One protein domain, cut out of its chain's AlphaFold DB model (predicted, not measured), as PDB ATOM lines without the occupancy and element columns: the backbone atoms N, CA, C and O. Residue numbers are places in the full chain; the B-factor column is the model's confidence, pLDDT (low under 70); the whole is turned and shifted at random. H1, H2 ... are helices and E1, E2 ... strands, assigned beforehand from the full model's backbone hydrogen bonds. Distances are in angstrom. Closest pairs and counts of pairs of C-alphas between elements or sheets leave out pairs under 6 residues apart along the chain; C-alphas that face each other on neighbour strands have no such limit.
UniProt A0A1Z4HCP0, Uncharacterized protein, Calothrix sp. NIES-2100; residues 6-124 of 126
ATOM      1  N   ASN A   6      23.969  -8.785  93.836       54.50
ATOM      2  CA  ASN A   6      23.473  -8.671  92.452       54.50
ATOM      3  C   ASN A   6      24.477  -8.120  91.418       54.50
ATOM      4  O   ASN A   6      24.212  -8.218  90.224       54.50
ATOM      5  N   VAL A   7      25.602  -7.524  91.832       55.25
ATOM      6  CA  VAL A   7      26.542  -6.873  90.892       55.25
ATOM      7  C   VAL A   7      27.546  -7.874  90.323       55.25
ATOM      8  O   VAL A   7      27.753  -7.917  89.113       55.25
ATOM      9  N   LEU A   8      28.097  -8.744  91.174       52.88
ATOM     10  CA  LEU A   8      29.041  -9.781  90.752       52.88
ATOM     11  C   LEU A   8      28.385 -10.779  89.790       52.88
ATOM     12  O   LEU A   8      28.942 -11.057  88.733       52.88
ATOM     13  N   LEU A   9      27.162 -11.236  90.081       52.59
ATOM     14  CA  LEU A   9      26.452 -12.181  89.212       52.59
ATOM     15  C   LEU A   9      26.173 -11.600  87.811       52.59
ATOM     16  O   LEU A   9      26.275 -12.310  86.813       52.59
ATOM     17  N   ARG A  10      25.871 -10.296  87.718       52.53
ATOM     18  CA  ARG A  10      25.632  -9.600  86.440       52.53
ATOM     19  C   ARG A  10      26.913  -9.399  85.628       52.53
ATOM     20  O   ARG A  10      26.864  -9.505  84.406       52.53
ATOM     21  N   LEU A  11      28.051  -9.168  86.286       52.44
ATOM     22  CA  LEU A  11      29.360  -9.080  85.629       52.44
ATOM     23  C   LEU A  11      29.799 -10.437  85.055       52.44
ATOM     24  O   LEU A  11      30.234 -10.495  83.908       52.44
ATOM     25  N   PHE A  12      29.608 -11.538  85.788       51.81
ATOM     26  CA  PHE A  12      29.959 -12.880  85.295       51.81
ATOM     27  C   PHE A  12      29.066 -13.363  84.138       51.81
ATOM     28  O   PHE A  12      29.552 -14.045  83.232       51.81
ATOM     29  N   LEU A  13      27.785 -12.979  84.122       52.62
ATOM     30  CA  LEU A  13      26.881 -13.236  82.993       52.62
ATOM     31  C   LEU A  13      27.205 -12.356  81.774       52.62
ATOM     32  O   LEU A  13      27.203 -12.856  80.652       52.62
ATOM     33  N   GLY A  14      27.542 -11.078  81.974       51.41
ATOM     34  CA  GLY A  14      27.892 -10.162  80.880       51.41
ATOM     35  C   GLY A  14      29.184 -10.542  80.148       51.41
ATOM     36  O   GLY A  14      29.242 -10.480  78.921       51.41
ATOM     37  N   VAL A  15      30.206 -11.001  80.880       54.16
ATOM     38  CA  VAL A  15      31.499 -11.389  80.287       54.16
ATOM     39  C   VAL A  15      31.388 -12.674  79.456       54.16
ATOM     40  O   VAL A  15      31.998 -12.753  78.395       54.16
ATOM     41  N   ASN A  16      30.562 -13.644  79.866       52.12
ATOM     42  CA  ASN A  16      30.354 -14.876  79.093       52.12
ATOM     43  C   ASN A  16      29.549 -14.660  77.800       52.12
ATOM     44  O   ASN A  16      29.796 -15.334  76.805       52.12
ATOM     45  N   VAL A  17      28.607 -13.713  77.769       53.06
ATOM     46  CA  VAL A  17      27.838 -13.425  76.542       53.06
ATOM     47  C   VAL A  17      28.703 -12.694  75.507       53.06
ATOM     48  O   VAL A  17      28.645 -13.013  74.319       53.06
ATOM     49  N   CYS A  18      29.569 -11.772  75.938       52.78
ATOM     50  CA  CYS A  18      30.464 -11.048  75.031       52.78
ATOM     51  C   CYS A  18      31.556 -11.935  74.406       52.78
ATOM     52  O   CYS A  18      31.927 -11.714  73.254       52.78
ATOM     53  N   THR A  19      32.059 -12.948  75.120       53.16
ATOM     54  CA  THR A  19      33.064 -13.879  74.574       53.16
ATOM     55  C   THR A  19      32.460 -14.875  73.584       53.16
ATOM     56  O   THR A  19      33.079 -15.183  72.570       53.16
ATOM     57  N   VAL A  20      31.226 -15.338  73.798       53.94
ATOM     58  CA  VAL A  20      30.543 -16.235  72.846       53.94
ATOM     59  C   VAL A  20      30.194 -15.509  71.535       53.94
ATOM     60  O   VAL A  20      30.302 -16.093  70.451       53.94
ATOM     61  N   LEU A  21      29.843 -14.220  71.601       53.56
ATOM     62  CA  LEU A  21      29.558 -13.400  70.416       53.56
ATOM     63  C   LEU A  21      30.818 -13.080  69.587       53.56
ATOM     64  O   LEU A  21      30.763 -13.085  68.358       53.56
ATOM     65  N   SER A  22      31.972 -12.854  70.221       53.69
ATOM     66  CA  SER A  22      33.223 -12.579  69.495       53.69
ATOM     67  C   SER A  22      33.827 -13.832  68.841       53.69
ATOM     68  O   SER A  22      34.366 -13.763  67.730       53.69
ATOM     69  N   VAL A  23      33.671 -15.004  69.467       56.78
ATOM     70  CA  VAL A  23      34.088 -16.289  68.878       56.78
ATOM     71  C   VAL A  23      33.209 -16.658  67.680       56.78
ATOM     72  O   VAL A  23      33.715 -17.117  66.660       56.78
ATOM     73  N   SER A  24      31.901 -16.403  67.740       56.44
ATOM     74  CA  SER A  24      31.005 -16.692  66.613       56.44
ATOM     75  C   SER A  24      31.238 -15.753  65.422       56.44
ATOM     76  O   SER A  24      31.296 -16.230  64.289       56.44
ATOM     77  N   ALA A  25      31.474 -14.456  65.648       57.97
ATOM     78  CA  ALA A  25      31.779 -13.507  64.573       57.97
ATOM     79  C   ALA A  25      33.076 -13.850  63.812       57.97
ATOM     80  O   ALA A  25      33.085 -13.851  62.581       57.97
ATOM     81  N   SER A  26      34.152 -14.209  64.523       60.41
ATOM     82  CA  SER A  26      35.426 -14.593  63.889       60.41
ATOM     83  C   SER A  26      35.318 -15.895  63.082       60.41
ATOM     84  O   SER A  26      35.858 -15.994  61.978       60.41
ATOM     85  N   VAL A  27      34.559 -16.881  63.572       60.38
ATOM     86  CA  VAL A  27      34.308 -18.135  62.841       60.38
ATOM     87  C   VAL A  27      33.451 -17.896  61.595       60.38
ATOM     88  O   VAL A  27      33.739 -18.473  60.545       60.38
ATOM     89  N   ILE A  28      32.431 -17.035  61.672       58.78
ATOM     90  CA  ILE A  28      31.601 -16.673  60.513       58.78
ATOM     91  C   ILE A  28      32.442 -15.941  59.466       58.78
ATOM     92  O   ILE A  28      32.384 -16.296  58.293       58.78
ATOM     93  N   GLN A  29      33.272 -14.979  59.869       57.62
ATOM     94  CA  GLN A  29      34.116 -14.229  58.941       57.62
ATOM     95  C   GLN A  29      35.125 -15.131  58.212       57.62
ATOM     96  O   GLN A  29      35.308 -14.995  57.000       57.62
ATOM     97  N   ASN A  30      35.724 -16.098  58.912       57.72
ATOM     98  CA  ASN A  30      36.623 -17.078  58.298       57.72
ATOM     99  C   ASN A  30      35.896 -17.989  57.300       57.72
ATOM    100  O   ASN A  30      36.426 -18.263  56.223       57.72
ATOM    101  N   ARG A  31      34.668 -18.415  57.620       53.59
ATOM    102  CA  ARG A  31      33.831 -19.204  56.701       53.59
ATOM    103  C   ARG A  31      33.444 -18.400  55.466       53.59
ATOM    104  O   ARG A  31      33.707 -18.853  54.364       53.59
ATOM    105  N   VAL A  32      32.950 -17.174  55.635       55.91
ATOM    106  CA  VAL A  32      32.578 -16.290  54.516       55.91
ATOM    107  C   VAL A  32      33.781 -15.990  53.618       55.91
ATOM    108  O   VAL A  32      33.662 -16.017  52.396       55.91
ATOM    109  N   THR A  33      34.961 -15.750  54.193       61.97
ATOM    110  CA  THR A  33      36.190 -15.510  53.415       61.97
ATOM    111  C   THR A  33      36.608 -16.758  52.635       61.97
ATOM    112  O   THR A  33      36.970 -16.661  51.463       61.97
ATOM    113  N   SER A  34      36.509 -17.934  53.258       56.22
ATOM    114  CA  SER A  34      36.767 -19.221  52.611       56.22
ATOM    115  C   SER A  34      35.773 -19.500  51.479       56.22
ATOM    116  O   SER A  34      36.182 -19.844  50.371       56.22
ATOM    117  N   ASP A  35      34.479 -19.299  51.717       60.47
ATOM    118  CA  ASP A  35      33.418 -19.526  50.732       60.47
ATOM    119  C   ASP A  35      33.564 -18.577  49.535       60.47
ATOM    120  O   ASP A  35      33.462 -18.999  48.381       60.47
ATOM    121  N   ASN A  36      33.917 -17.314  49.791       69.81
ATOM    122  CA  ASN A  36      34.217 -16.341  48.745       69.81
ATOM    123  C   ASN A  36      35.456 -16.734  47.933       69.81
ATOM    124  O   ASN A  36      35.452 -16.596  46.708       69.81
ATOM    125  N   ALA A  37      36.504 -17.257  48.578       69.19
ATOM    126  CA  ALA A  37      37.701 -17.733  47.888       69.19
ATOM    127  C   ALA A  37      37.402 -18.950  46.994       69.19
ATOM    128  O   ALA A  37      37.877 -19.018  45.857       69.19
ATOM    129  N   ILE A  38      36.566 -19.879  47.465       74.88
ATOM    130  CA  ILE A  38      36.121 -21.046  46.691       74.88
ATOM    131  C   ILE A  38      35.273 -20.602  45.495       74.88
ATOM    132  O   ILE A  38      35.523 -21.037  44.368       74.88
ATOM    133  N   ALA A  39      34.314 -19.699  45.707       77.12
ATOM    134  CA  ALA A  39      33.469 -19.165  44.643       77.12
ATOM    135  C   ALA A  39      34.288 -18.400  43.587       77.12
ATOM    136  O   ALA A  39      34.092 -18.597  42.384       77.12
ATOM    137  N   ALA A  40      35.252 -17.580  44.017       79.06
ATOM    138  CA  ALA A  40      36.162 -16.870  43.123       79.06
ATOM    139  C   ALA A  40      37.017 -17.843  42.299       79.06
ATOM    140  O   ALA A  40      37.112 -17.693  41.078       79.06
ATOM    141  N   ARG A  41      37.570 -18.887  42.933       82.94
ATOM    142  CA  ARG A  41      38.341 -19.930  42.242       82.94
ATOM    143  C   ARG A  41      37.487 -20.704  41.236       82.94
ATOM    144  O   ARG A  41      37.971 -20.979  40.139       82.94
ATOM    145  N   ALA A  42      36.240 -21.030  41.571       83.94
ATOM    146  CA  ALA A  42      35.316 -21.726  40.673       83.94
ATOM    147  C   ALA A  42      34.952 -20.870  39.449       83.94
ATOM    148  O   ALA A  42      35.005 -21.348  38.315       83.94
ATOM    149  N   LYS A  43      34.662 -19.579  39.659       84.38
ATOM    150  CA  LYS A  43      34.410 -18.621  38.573       84.38
ATOM    151  C   LYS A  43      35.642 -18.432  37.683       84.38
ATOM    152  O   LYS A  43      35.513 -18.375  36.461       84.38
ATOM    153  N   GLY A  44      36.831 -18.377  38.286       84.06
ATOM    154  CA  GLY A  44      38.107 -18.337  37.571       84.06
ATOM    155  C   GLY A  44      38.320 -19.562  36.682       84.06
ATOM    156  O   GLY A  44      38.617 -19.420  35.497       84.06
ATOM    157  N   LEU A  45      38.051 -20.759  37.214       87.56
ATOM    158  CA  LEU A  45      38.147 -22.016  36.470       87.56
ATOM    159  C   LEU A  45      37.163 -22.056  35.297       87.56
ATOM    160  O   LEU A  45      37.515 -22.502  34.206       87.56
ATOM    161  N   GLU A  46      35.938 -21.567  35.495       87.25
ATOM    162  CA  GLU A  46      34.951 -21.485  34.423       87.25
ATOM    163  C   GLU A  46      35.393 -20.537  33.303       87.25
ATOM    164  O   GLU A  46      35.281 -20.880  32.125       87.25
ATOM    165  N   ASN A  47      35.899 -19.352  33.654       86.06
ATOM    166  CA  ASN A  47      36.390 -18.399  32.664       86.06
ATOM    167  C   ASN A  47      37.584 -18.971  31.891       86.06
ATOM    168  O   ASN A  47      37.644 -18.897  30.665       86.06
ATOM    169  N   LEU A  48      38.501 -19.624  32.604       88.06
ATOM    170  CA  LEU A  48      39.658 -20.253  31.996       88.06
ATOM    171  C   LEU A  48      39.256 -21.391  31.046       88.06
ATOM    172  O   LEU A  48      39.769 -21.464  29.932       88.06
ATOM    173  N   ALA A  49      38.284 -22.224  31.419       87.06
ATOM    174  CA  ALA A  49      37.755 -23.270  30.544       87.06
ATOM    175  C   ALA A  49      37.162 -22.700  29.238       87.06
ATOM    176  O   ALA A  49      37.380 -23.271  28.169       87.06
ATOM    177  N   LYS A  50      36.478 -21.544  29.292       86.81
ATOM    178  CA  LYS A  50      35.992 -20.842  28.086       86.81
ATOM    179  C   LYS A  50      37.146 -20.402  27.187       86.81
ATOM    180  O   LYS A  50      37.076 -20.598  25.976       86.81
ATOM    181  N   HIS A  51      38.216 -19.861  27.769       86.94
ATOM    182  CA  HIS A  51      39.403 -19.459  27.014       86.94
ATOM    183  C   HIS A  51      40.119 -20.641  26.356       86.94
ATOM    184  O   HIS A  51      40.534 -20.525  25.202       86.94
ATOM    185  N   VAL A  52      40.219 -21.775  27.059       86.62
ATOM    186  CA  VAL A  52      40.785 -23.020  26.518       86.62
ATOM    187  C   VAL A  52      39.949 -23.528  25.348       86.62
ATOM    188  O   VAL A  52      40.506 -23.879  24.315       86.62
ATOM    189  N   LYS A  53      38.616 -23.512  25.469       86.19
ATOM    190  CA  LYS A  53      37.702 -23.912  24.389       86.19
ATOM    191  C   LYS A  53      37.818 -23.017  23.153       86.19
ATOM    192  O   LYS A  53      37.740 -23.507  22.034       86.19
ATOM    193  N   ALA A  54      37.989 -21.715  23.360       84.62
ATOM    194  CA  ALA A  54      38.145 -20.745  22.281       84.62
ATOM    195  C   ALA A  54      39.572 -20.696  21.694       84.62
ATOM    196  O   ALA A  54      39.823 -19.864  20.830       84.62
ATOM    197  N   ASP A  55      40.502 -21.531  22.182       83.44
ATOM    198  CA  ASP A  55      41.935 -21.511  21.839       83.44
ATOM    199  C   ASP A  55      42.568 -20.111  21.968       83.44
ATOM    200  O   ASP A  55      43.350 -19.649  21.142       83.44
ATOM    201  N   THR A  56      42.192 -19.394  23.034       84.62
ATOM    202  CA  THR A  56      42.655 -18.018  23.316       84.62
ATOM    203  C   THR A  56      43.670 -17.945  24.457       84.62
ATOM    204  O   THR A  56      43.985 -16.855  24.944       84.62
ATOM    205  N   CYS A  57      44.158 -19.096  24.927       86.38
ATOM    206  CA  CYS A  57      45.136 -19.167  26.005       86.38
ATOM    207  C   CYS A  57      46.550 -18.930  25.476       86.38
ATOM    208  O   CYS A  57      47.015 -19.616  24.567       86.38
ATOM    209  N   TRP A  58      47.252 -17.997  26.103       85.69
ATOM    210  CA  TRP A  58      48.616 -17.638  25.736       85.69
ATOM    211  C   TRP A  58      49.595 -18.719  26.158       85.69
ATOM    212  O   TRP A  58      49.509 -19.223  27.272       85.69
ATOM    213  N   LYS A  59      50.543 -19.082  25.298       86.31
ATOM    214  CA  LYS A  59      51.530 -20.116  25.624       86.31
ATOM    215  C   LYS A  59      52.798 -19.475  26.157       86.31
ATOM    216  O   LYS A  59      53.424 -18.675  25.471       86.31
ATOM    217  N   VAL A  60      53.212 -19.877  27.353       84.31
ATOM    218  CA  VAL A  60      54.479 -19.432  27.948       84.31
ATOM    219  C   VAL A  60      55.347 -20.625  28.298       84.31
ATOM    220  O   VAL A  60      54.855 -21.696  28.654       84.31
ATOM    221  N   LYS A  61      56.662 -20.455  28.167       81.69
ATOM    222  CA  LYS A  61      57.643 -21.459  28.587       81.69
ATOM    223  C   LYS A  61      58.074 -21.146  30.014       81.69
ATOM    224  O   LYS A  61      58.273 -19.984  30.349       81.69
ATOM    225  N   ALA A  62      58.217 -22.177  30.835       78.06
ATOM    226  CA  ALA A  62      58.635 -22.050  32.220       78.06
ATOM    227  C   ALA A  62      59.518 -23.229  32.621       78.06
ATOM    228  O   ALA A  62      59.170 -24.391  32.413       78.06
ATOM    229  N   SER A  63      60.661 -22.918  33.228       75.56
ATOM    230  CA  SER A  63      61.606 -23.910  33.747       75.56
ATOM    231  C   SER A  63      61.121 -24.577  35.038       75.56
ATOM    232  O   SER A  63      61.577 -25.673  35.358       75.56
ATOM    233  N   ALA A  64      60.192 -23.948  35.760       85.62
ATOM    234  CA  ALA A  64      59.646 -24.426  37.025       85.62
ATOM    235  C   ALA A  64      58.120 -24.211  37.102       85.62
ATOM    236  O   ALA A  64      57.584 -23.378  36.367       85.62
ATOM    237  N   PRO A  65      57.406 -24.946  37.981       88.44
ATOM    238  CA  PRO A  65      55.983 -24.728  38.229       88.44
ATOM    239  C   PRO A  65      55.692 -23.311  38.730       88.44
ATOM    240  O   PRO A  65      56.332 -22.841  39.669       88.44
ATOM    241  N   TRP A  66      54.678 -22.680  38.141       90.19
ATOM    242  CA  TRP A  66      54.211 -21.350  38.523       90.19
ATOM    243  C   TRP A  66      53.480 -21.368  39.862       90.19
ATOM    244  O   TRP A  66      52.772 -22.332  40.189       90.19
ATOM    245  N   LYS A  67      53.613 -20.266  40.597       91.75
ATOM    246  CA  LYS A  67      52.955 -19.993  41.872       91.75
ATOM    247  C   LYS A  67      52.057 -18.762  41.768       91.75
ATOM    248  O   LYS A  67      52.117 -17.986  40.819       91.75
ATOM    249  N   LEU A  68      51.184 -18.608  42.761       90.31
ATOM    250  CA  LEU A  68      50.369 -17.404  42.909       90.31
ATOM    251  C   LEU A  68      51.278 -16.205  43.188       90.31
ATOM    252  O   LEU A  68      52.186 -16.307  44.010       90.31
ATOM    253  N   GLY A  69      51.007 -15.082  42.532       88.94
ATOM    254  CA  GLY A  69      51.784 -13.852  42.652       88.94
ATOM    255  C   GLY A  69      53.003 -13.774  41.733       88.94
ATOM    256  O   GLY A  69      53.570 -12.692  41.615       88.94
ATOM    257  N   ASP A  70      53.379 -14.866  41.057       89.44
ATOM    258  CA  ASP A  70      54.465 -14.835  40.078       89.44
ATOM    259  C   ASP A  70      54.105 -13.913  38.908       89.44
ATOM    260  O   ASP A  70      52.948 -13.841  38.482       89.44
ATOM    261  N   PHE A  71      55.113 -13.244  38.357       88.38
ATOM    262  CA  PHE A  71      54.952 -12.383  37.194       88.38
ATOM    263  C   PHE A  71      55.288 -13.142  35.913       88.38
ATOM    264  O   PHE A  71      56.342 -13.767  35.786       88.38
ATOM    265  N   VAL A  72      54.375 -13.094  34.949       82.88
ATOM    266  CA  VAL A  72      54.539 -13.718  33.641       82.88
ATOM    267  C   VAL A  72      55.116 -12.688  32.686       82.88
ATOM    268  O   VAL A  72      54.414 -11.803  32.198       82.88
ATOM    269  N   THR A  73      56.399 -12.829  32.364       75.62
ATOM    270  CA  THR A  73      57.011 -12.048  31.291       75.62
ATOM    271  C   THR A  73      56.534 -12.591  29.949       75.62
ATOM    272  O   THR A  73      56.905 -13.690  29.530       75.62
ATOM    273  N   VAL A  74      55.693 -11.826  29.258       68.12
ATOM    274  CA  VAL A  74      55.228 -12.189  27.917       68.12
ATOM    275  C   VAL A  74      56.331 -11.819  26.935       68.12
ATOM    276  O   VAL A  74      56.500 -10.657  26.568       68.12
ATOM    277  N   GLY A  75      57.150 -12.805  26.577       59.16
ATOM    278  CA  GLY A  75      58.232 -12.636  25.616       59.16
ATOM    279  C   GLY A  75      57.680 -12.328  24.229       59.16
ATOM    280  O   GLY A  75      57.355 -13.248  23.489       59.16
ATOM    281  N   GLY A  76      57.598 -11.040  23.898       51.47
ATOM    282  CA  GLY A  76      57.112 -10.558  22.612       51.47
ATOM    283  C   GLY A  76      55.595 -10.665  22.505       51.47
ATOM    284  O   GLY A  76      55.006 -11.736  22.611       51.47
ATOM    285  N   THR A  77      54.950  -9.530  22.263       50.06
ATOM    286  CA  THR A  77      53.579  -9.484  21.766       50.06
ATOM    287  C   THR A  77      53.458 -10.452  20.591       50.06
ATOM    288  O   THR A  77      54.054 -10.204  19.539       50.06
ATOM    289  N   GLU A  78      52.682 -11.527  20.723       50.06
ATOM    290  CA  GLU A  78      52.105 -12.157  19.542       50.06
ATOM    291  C   GLU A  78      51.208 -11.086  18.898       50.06
ATOM    292  O   GLU A  78      50.073 -10.856  19.308       50.06
ATOM    293  N   TYR A  79      51.781 -10.328  17.960       46.75
ATOM    294  CA  TYR A  79      51.092  -9.422  17.043       46.75
ATOM    295  C   TYR A  79      50.052  -8.488  17.686       46.75
ATOM    296  O   TYR A  79      48.864  -8.565  17.377       46.75
ATOM    297  N   GLY A  80      50.477  -7.592  18.588       50.47
ATOM    298  CA  GLY A  80      49.612  -6.511  19.091       50.47
ATOM    299  C   GLY A  80      48.359  -6.966  19.853       50.47
ATOM    300  O   GLY A  80      47.470  -6.154  20.104       50.47
ATOM    301  N   ARG A  81      48.263  -8.247  20.227       54.94
ATOM    302  CA  ARG A  81      47.193  -8.753  21.087       54.94
ATOM    303  C   ARG A  81      47.630  -8.656  22.539       54.94
ATOM    304  O   ARG A  81      48.716  -9.095  22.901       54.94
ATOM    305  N   LEU A  82      46.771  -8.078  23.370       63.22
ATOM    306  CA  LEU A  82      46.963  -8.102  24.812       63.22
ATOM    307  C   LEU A  82      46.737  -9.537  25.314       63.22
ATOM    308  O   LEU A  82      45.746 -10.165  24.920       63.22
ATOM    309  N   PRO A  83      47.624 -10.053  26.178       65.69
ATOM    310  CA  PRO A  83      47.412 -11.279  26.922       65.69
ATOM    311  C   PRO A  83      45.995 -11.386  27.466       65.69
ATOM    312  O   PRO A  83      45.519 -10.498  28.179       65.69
ATOM    313  N   SER A  84      45.317 -12.472  27.097       70.25
ATOM    314  CA  SER A  84      44.024 -12.810  27.675       70.25
ATOM    315  C   SER A  84      44.236 -13.248  29.125       70.25
ATOM    316  O   SER A  84      45.352 -13.543  29.549       70.25
ATOM    317  N   THR A  85      43.158 -13.344  29.902       84.69
ATOM    318  CA  THR A  85      43.261 -13.815  31.295       84.69
ATOM    319  C   THR A  85      43.751 -15.263  31.426       84.69
ATOM    320  O   THR A  85      43.997 -15.698  32.545       84.69
ATOM    321  N   CYS A  86      43.902 -16.015  30.325       88.50
ATOM    322  CA  CYS A  86      44.358 -17.400  30.323       88.50
ATOM    323  C   CYS A  86      45.776 -17.538  29.765       88.50
ATOM    324  O   CYS A  86      46.052 -17.164  28.624       88.50
ATOM    325  N   VAL A  87      46.635 -18.206  30.530       89.50
ATOM    326  CA  VAL A  87      47.979 -18.600  30.112       89.50
ATOM    327  C   VAL A  87      48.148 -20.108  30.312       89.50
ATOM    328  O   VAL A  87      47.746 -20.660  31.331       89.50
ATOM    329  N   TYR A  88      48.740 -20.801  29.348       90.00
ATOM    330  CA  TYR A  88      49.074 -22.218  29.406       90.00
ATOM    331  C   TYR A  88      50.591 -22.403  29.364       90.00
ATOM    332  O   TYR A  88      51.269 -21.887  28.477       90.00
ATOM    333  N   SER A  89      51.116 -23.182  30.307       89.81
ATOM    334  CA  SER A  89      52.518 -23.596  30.343       89.81
ATOM    335  C   SER A  89      52.638 -25.052  29.875       89.81
ATOM    336  O   SER A  89      52.264 -25.962  30.624       89.81
ATOM    337  N   PRO A  90      53.159 -25.325  28.660       86.50
ATOM    338  CA  PRO A  90      53.268 -26.689  28.140       86.50
ATOM    339  C   PRO A  90      54.224 -27.576  28.945       86.50
ATOM    340  O   PRO A  90      53.984 -28.774  29.072       86.50
ATOM    341  N   GLN A  91      55.289 -26.992  29.503       86.81
ATOM    342  CA  GLN A  91      56.317 -27.725  30.254       86.81
ATOM    343  C   GLN A  91      55.797 -28.220  31.603       86.81
ATOM    344  O   GLN A  91      56.027 -29.366  31.973       86.81
ATOM    345  N   THR A  92      55.055 -27.375  32.318       87.75
ATOM    346  CA  THR A  92      54.515 -27.715  33.642       87.75
ATOM    347  C   THR A  92      53.086 -28.257  33.575       87.75
ATOM    348  O   THR A  92      52.545 -28.702  34.583       87.75
ATOM    349  N   GLN A  93      52.466 -28.234  32.389       89.25
ATOM    350  CA  GLN A  93      51.064 -28.591  32.142       89.25
ATOM    351  C   GLN A  93      50.062 -27.826  33.027       89.25
ATOM    352  O   GLN A  93      48.990 -28.343  33.364       89.25
ATOM    353  N   GLN A  94      50.408 -26.589  33.389       91.31
ATOM    354  CA  GLN A  94      49.583 -25.706  34.209       91.31
ATOM    355  C   GLN A  94      48.818 -24.709  33.343       91.31
ATOM    356  O   GLN A  94      49.336 -24.191  32.353       91.31
ATOM    357  N   PHE A  95      47.597 -24.415  33.771       91.44
ATOM    358  CA  PHE A  95      46.809 -23.291  33.297       91.44
ATOM    359  C   PHE A  95      46.806 -22.209  34.370       91.44
ATOM    360  O   PHE A  95      46.555 -22.485  35.542       91.44
ATOM    361  N   LEU A  96      47.092 -20.979  33.978       91.12
ATOM    362  CA  LEU A  96      47.217 -19.834  34.861       91.12
ATOM    363  C   LEU A  96      46.124 -18.837  34.507       91.12
ATOM    364  O   LEU A  96      45.908 -18.534  33.331       91.12
ATOM    365  N   GLN A  97      45.467 -18.315  35.534       91.12
ATOM    366  CA  GLN A  97      44.665 -17.116  35.397       91.12
ATOM    367  C   GLN A  97      45.524 -15.915  35.767       91.12
ATOM    368  O   GLN A  97      46.038 -15.838  36.886       91.12
ATOM    369  N   VAL A  98      45.663 -14.973  34.847       89.38
ATOM    370  CA  VAL A  98      46.499 -13.783  35.026       89.38
ATOM    371  C   VAL A  98      45.660 -12.511  35.043       89.38
ATOM    372  O   VAL A  98      44.587 -12.454  34.440       89.38
ATOM    373  N   SER A  99      46.146 -11.499  35.755       87.44
ATOM    374  CA  SER A  99      45.593 -10.140  35.762       87.44
ATOM    375  C   SER A  99      46.724  -9.128  35.624       87.44
ATOM    376  O   SER A  99      47.852  -9.418  36.015       87.44
ATOM    377  N   TYR A 100      46.426  -7.951  35.076       85.25
ATOM    378  CA  TYR A 100      47.400  -6.865  35.028       85.25
ATOM    379  C   TYR A 100      47.512  -6.202  36.399       85.25
ATOM    380  O   TYR A 100      46.508  -5.746  36.946       85.25
ATOM    381  N   LEU A 101      48.733  -6.130  36.916       82.69
ATOM    382  CA  LEU A 101      49.103  -5.369  38.099       82.69
ATOM    383  C   LEU A 101      50.342  -4.547  37.740       82.69
ATOM    384  O   LEU A 101      51.331  -5.104  37.278       82.69
ATOM    385  N   ASP A 102      50.252  -3.225  37.878       80.88
ATOM    386  CA  ASP A 102      51.351  -2.289  37.592       80.88
ATOM    387  C   ASP A 102      51.979  -2.435  36.189       80.88
ATOM    388  O   ASP A 102      53.163  -2.195  35.978       80.88
ATOM    389  N   GLY A 103      51.163  -2.813  35.199       76.19
ATOM    390  CA  GLY A 103      51.604  -3.010  33.813       76.19
ATOM    391  C   GLY A 103      52.204  -4.388  33.521       76.19
ATOM    392  O   GLY A 103      52.469  -4.695  32.360       76.19
ATOM    393  N   GLU A 104      52.338  -5.249  34.531       80.88
ATOM    394  CA  GLU A 104      52.819  -6.622  34.397       80.88
ATOM    395  C   GLU A 104      51.683  -7.636  34.580       80.88
ATOM    396  O   GLU A 104      50.674  -7.371  35.233       80.88
ATOM    397  N   LEU A 105      51.826  -8.827  33.995       86.25
ATOM    398  CA  LEU A 105      50.883  -9.916  34.228       86.25
ATOM    399  C   LEU A 105      51.252 -10.667  35.494       86.25
ATOM    400  O   LEU A 105      52.274 -11.346  35.533       86.25
ATOM    401  N   GLN A 106      50.373 -10.638  36.482       90.12
ATOM    402  CA  GLN A 106      50.519 -11.421  37.696       90.12
ATOM    403  C   GLN A 106      49.618 -12.657  37.669       90.12
ATOM    404  O   GLN A 106      48.435 -12.585  37.318       90.12
ATOM    405  N   VAL A 107      50.159 -13.800  38.086       90.81
ATOM    406  CA  VAL A 107      49.407 -15.042  38.280       90.81
ATOM    407  C   VAL A 107      48.492 -14.908  39.494       90.81
ATOM    408  O   VAL A 107      48.932 -14.890  40.640       90.81
ATOM    409  N   THR A 108      47.189 -14.876  39.243       89.12
ATOM    410  CA  THR A 108      46.149 -14.791  40.282       89.12
ATOM    411  C   THR A 108      45.610 -16.149  40.711       89.12
ATOM    412  O   THR A 108      45.198 -16.301  41.858       89.12
ATOM    413  N   GLN A 109      45.595 -17.137  39.812       90.81
ATOM    414  CA  GLN A 109      45.187 -18.514  40.100       90.81
ATOM    415  C   GLN A 109      45.981 -19.499  39.243       90.81
ATOM    416  O   GLN A 109      46.340 -19.206  38.102       90.81
ATOM    417  N   VAL A 110      46.200 -20.698  39.784       92.19
ATOM    418  CA  VAL A 110      46.844 -21.816  39.088       92.19
ATOM    419  C   VAL A 110      45.912 -23.022  39.111       92.19
ATOM    420  O   VAL A 110      45.370 -23.390  40.161       92.19
ATOM    421  N   TYR A 111      45.756 -23.639  37.945       92.94
ATOM    422  CA  TYR A 111      44.918 -24.803  37.709       92.94
ATOM    423  C   TYR A 111      45.706 -25.888  36.984       92.94
ATOM    424  O   TYR A 111      46.520 -25.637  36.092       92.94
ATOM    425  N   SER A 112      45.437 -27.131  37.350       91.81
ATOM    426  CA  SER A 112      45.944 -28.297  36.642       91.81
ATOM    427  C   SER A 112      45.118 -28.586  35.388       91.81
ATOM    428  O   SER A 112      43.927 -28.278  35.301       91.81
ATOM    429  N   ARG A 113      45.717 -29.297  34.428       89.25
ATOM    430  CA  ARG A 113      44.989 -29.826  33.264       89.25
ATOM    431  C   ARG A 113      43.766 -30.671  33.651       89.25
ATOM    432  O   ARG A 113      42.774 -30.670  32.926       89.25
ATOM    433  N   LYS A 114      43.829 -31.393  34.776       88.69
ATOM    434  CA  LYS A 114      42.720 -32.224  35.269       88.69
ATOM    435  C   LYS A 114      41.529 -31.372  35.707       88.69
ATOM    436  O   LYS A 114      40.415 -31.674  35.304       88.69
ATOM    437  N   GLU A 115      41.760 -30.300  36.465       87.69
ATOM    438  CA  GLU A 115      40.693 -29.387  36.912       87.69
ATOM    439  C   GLU A 115      39.960 -28.753  35.726       87.69
ATOM    440  O   GLU A 115      38.731 -28.780  35.670       87.69
ATOM    441  N   VAL A 116      40.707 -28.258  34.736       87.81
ATOM    442  CA  VAL A 116      40.122 -27.656  33.528       87.81
ATOM    443  C   VAL A 116      39.330 -28.688  32.726       87.81
ATOM    444  O   VAL A 116      38.204 -28.418  32.310       87.81
ATOM    445  N   ARG A 117      39.873 -29.900  32.551       86.25
ATOM    446  CA  ARG A 117      39.173 -30.987  31.854       86.25
ATOM    447  C   ARG A 117      37.891 -31.393  32.572       86.25
ATOM    448  O   ARG A 117      36.878 -31.591  31.909       86.25
ATOM    449  N   ASN A 118      37.924 -31.501  33.898       86.75
ATOM    450  CA  ASN A 118      36.738 -31.819  34.686       86.75
ATOM    451  C   ASN A 118      35.654 -30.764  34.447       86.75
ATOM    452  O   ASN A 118      34.518 -31.127  34.153       86.75
ATOM    453  N   GLN A 119      36.020 -29.480  34.448       85.06
ATOM    454  CA  GLN A 119      35.077 -28.393  34.188       85.06
ATOM    455  C   GLN A 119      34.456 -28.450  32.784       85.06
ATOM    456  O   GLN A 119      33.254 -28.230  32.640       85.06
ATOM    457  N   LEU A 120      35.244 -28.778  31.757       80.69
ATOM    458  CA  LEU A 120      34.743 -28.968  30.389       80.69
ATOM    459  C   LEU A 120      33.812 -30.191  30.291       80.69
ATOM    460  O   LEU A 120      32.731 -30.112  29.711       80.69
ATOM    461  N   SER A 121      34.182 -31.296  30.947       73.38
ATOM    462  CA  SER A 121      33.406 -32.542  30.928       73.38
ATOM    463  C   SER A 121      32.074 -32.459  31.681       73.38
ATOM    464  O   SER A 121      31.085 -33.017  31.216       73.38
ATOM    465  N   ILE A 122      32.017 -31.728  32.804       67.31
ATOM    466  CA  ILE A 122      30.782 -31.490  33.573       67.31
ATOM    467  C   ILE A 122      29.761 -30.719  32.731       67.31
ATOM    468  O   ILE A 122      28.560 -30.935  32.864       67.31
ATOM    469  N   LYS A 123      30.228 -29.857  31.822       62.94
ATOM    470  CA  LYS A 123      29.363 -29.134  30.883       62.94
ATOM    471  C   LYS A 123      28.925 -29.974  29.674       62.94
ATOM    472  O   LYS A 123      28.223 -29.454  28.815       62.94
ATOM    473  N   GLY A 124      29.282 -31.261  29.619       54.38
ATOM    474  CA  GLY A 124      28.891 -32.173  28.539       54.38
ATOM    475  C   GLY A 124      29.671 -31.974  27.238       54.38
ATOM    476  O   GLY A 124      29.291 -32.524  26.207       54.38
TER     477      GLY A 124
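AT A GLANCE: This is residues 6 to 124 of the 126 residues of an uncharacterized protein of Calothrix sp. NIES-2100 (UniProt A0A1Z4HCP0). A small, strongly twisted three-stranded sheet has the last part of one very long helix, H1, crossing one of its faces, and the rest of that helix, residues 6 to 39, sticks out free as a long arm. The short closing helix H2 packs about perpendicular on residues 45 to 49 of H1, and the long unnamed stretch of residues 54 to 85 loops about the sheet, with short pairings to both E1 and E3. The printed part has 119 residues with two named helices and three named strands, in the order H1, E1, E2, E3, H2; the sheet runs E1, E2, E3, all antiparallel, and the class is mixed, helices and strands. The whole is extended, with a radius of gyration of the C-alphas of 22.3 A and spans of 80 by 38 by 25 A; the arm makes the length, while the body without it spans 36 by 26 by 24 A.

HOW THE PARTS SIT: H1, residues 6 to 53, stands free over residues 6 to 39 and comes to the sheet with residues 40 to 52. That sheet is a meander, each strand the antiparallel neighbour of the one before, made of E1, residues 86 to 89, E2, residues 94 to 101, and E3, residues 104 to 112. H1 is on the sheet at a height over the sheet of 8.8 A, over E1, E2 and E3. It runs across the strands, at 89 degrees to E3 on the local plane. Its closest C-alphas to E1 are those of Leu 48 and Cys 86, 5.7 A apart, and to E3 those of Arg 41 and Gln 109, 7.3 A apart. Residues 58 to 59 pair with residues 87 to 88 of E1, parallel, and residues 71 to 72 pair with residues 105 to 106 of E3, antiparallel. E1 and E2 form a hairpin, with N 87 and O 96 within hydrogen-bond range at 2.9 A and N 96 and O 87 at 2.7 A. E2, the inner strand, forms a second hairpin with E3, where N 95 and O 111 are 2.8 A apart and N 101 and O 104 are 2.9 A apart. E3 bends by 57 degrees at residue 109. H2, residues 113 to 122, touches residues 45 to 49 of H1, about perpendicular at 87 degrees, the closest C-alphas being those of Ala 49 and Val 116, 5.8 A apart. H2 is also on the sheet, and the helices and the sheet make two layers. In H2 every O i to N i+4 pair is within hydrogen-bond range; in H1 42 of 44 are.

IN THESE COORDINATES: H1 begins at C-alpha 6, (23.473, -8.671, 92.452), and ends at C-alpha 53, (37.702, -23.912, 24.389), 71.2 A from first to last C-alpha. E1 has four residues, Cys 86 to Ser 89. E2, Gln 94 to Leu 101, measures 20.7 A, and E3, Glu 104 to Ser 112, measures 22.8 A, beginning at C-alpha 104, (52.819, -6.622, 34.397). H2, Arg 113 to Ile 122, measures 14.3 A and ends at C-alpha 122, (30.782, -31.490, 33.573).

THE WHOLE: The two C-alphas farthest apart are those of Asn 6 and Tyr 79, 80.3 A. The printed part has no cut. The link from H1 to E1, 32 residues, is long; the links E1 to E2, E2 to E3 and E3 to H2 are tight. The mean pLDDT of the printed part is 74.7, and the model's confidence is low, under 70, at residues 6 to 37, 74 to 83 and 122 to 124.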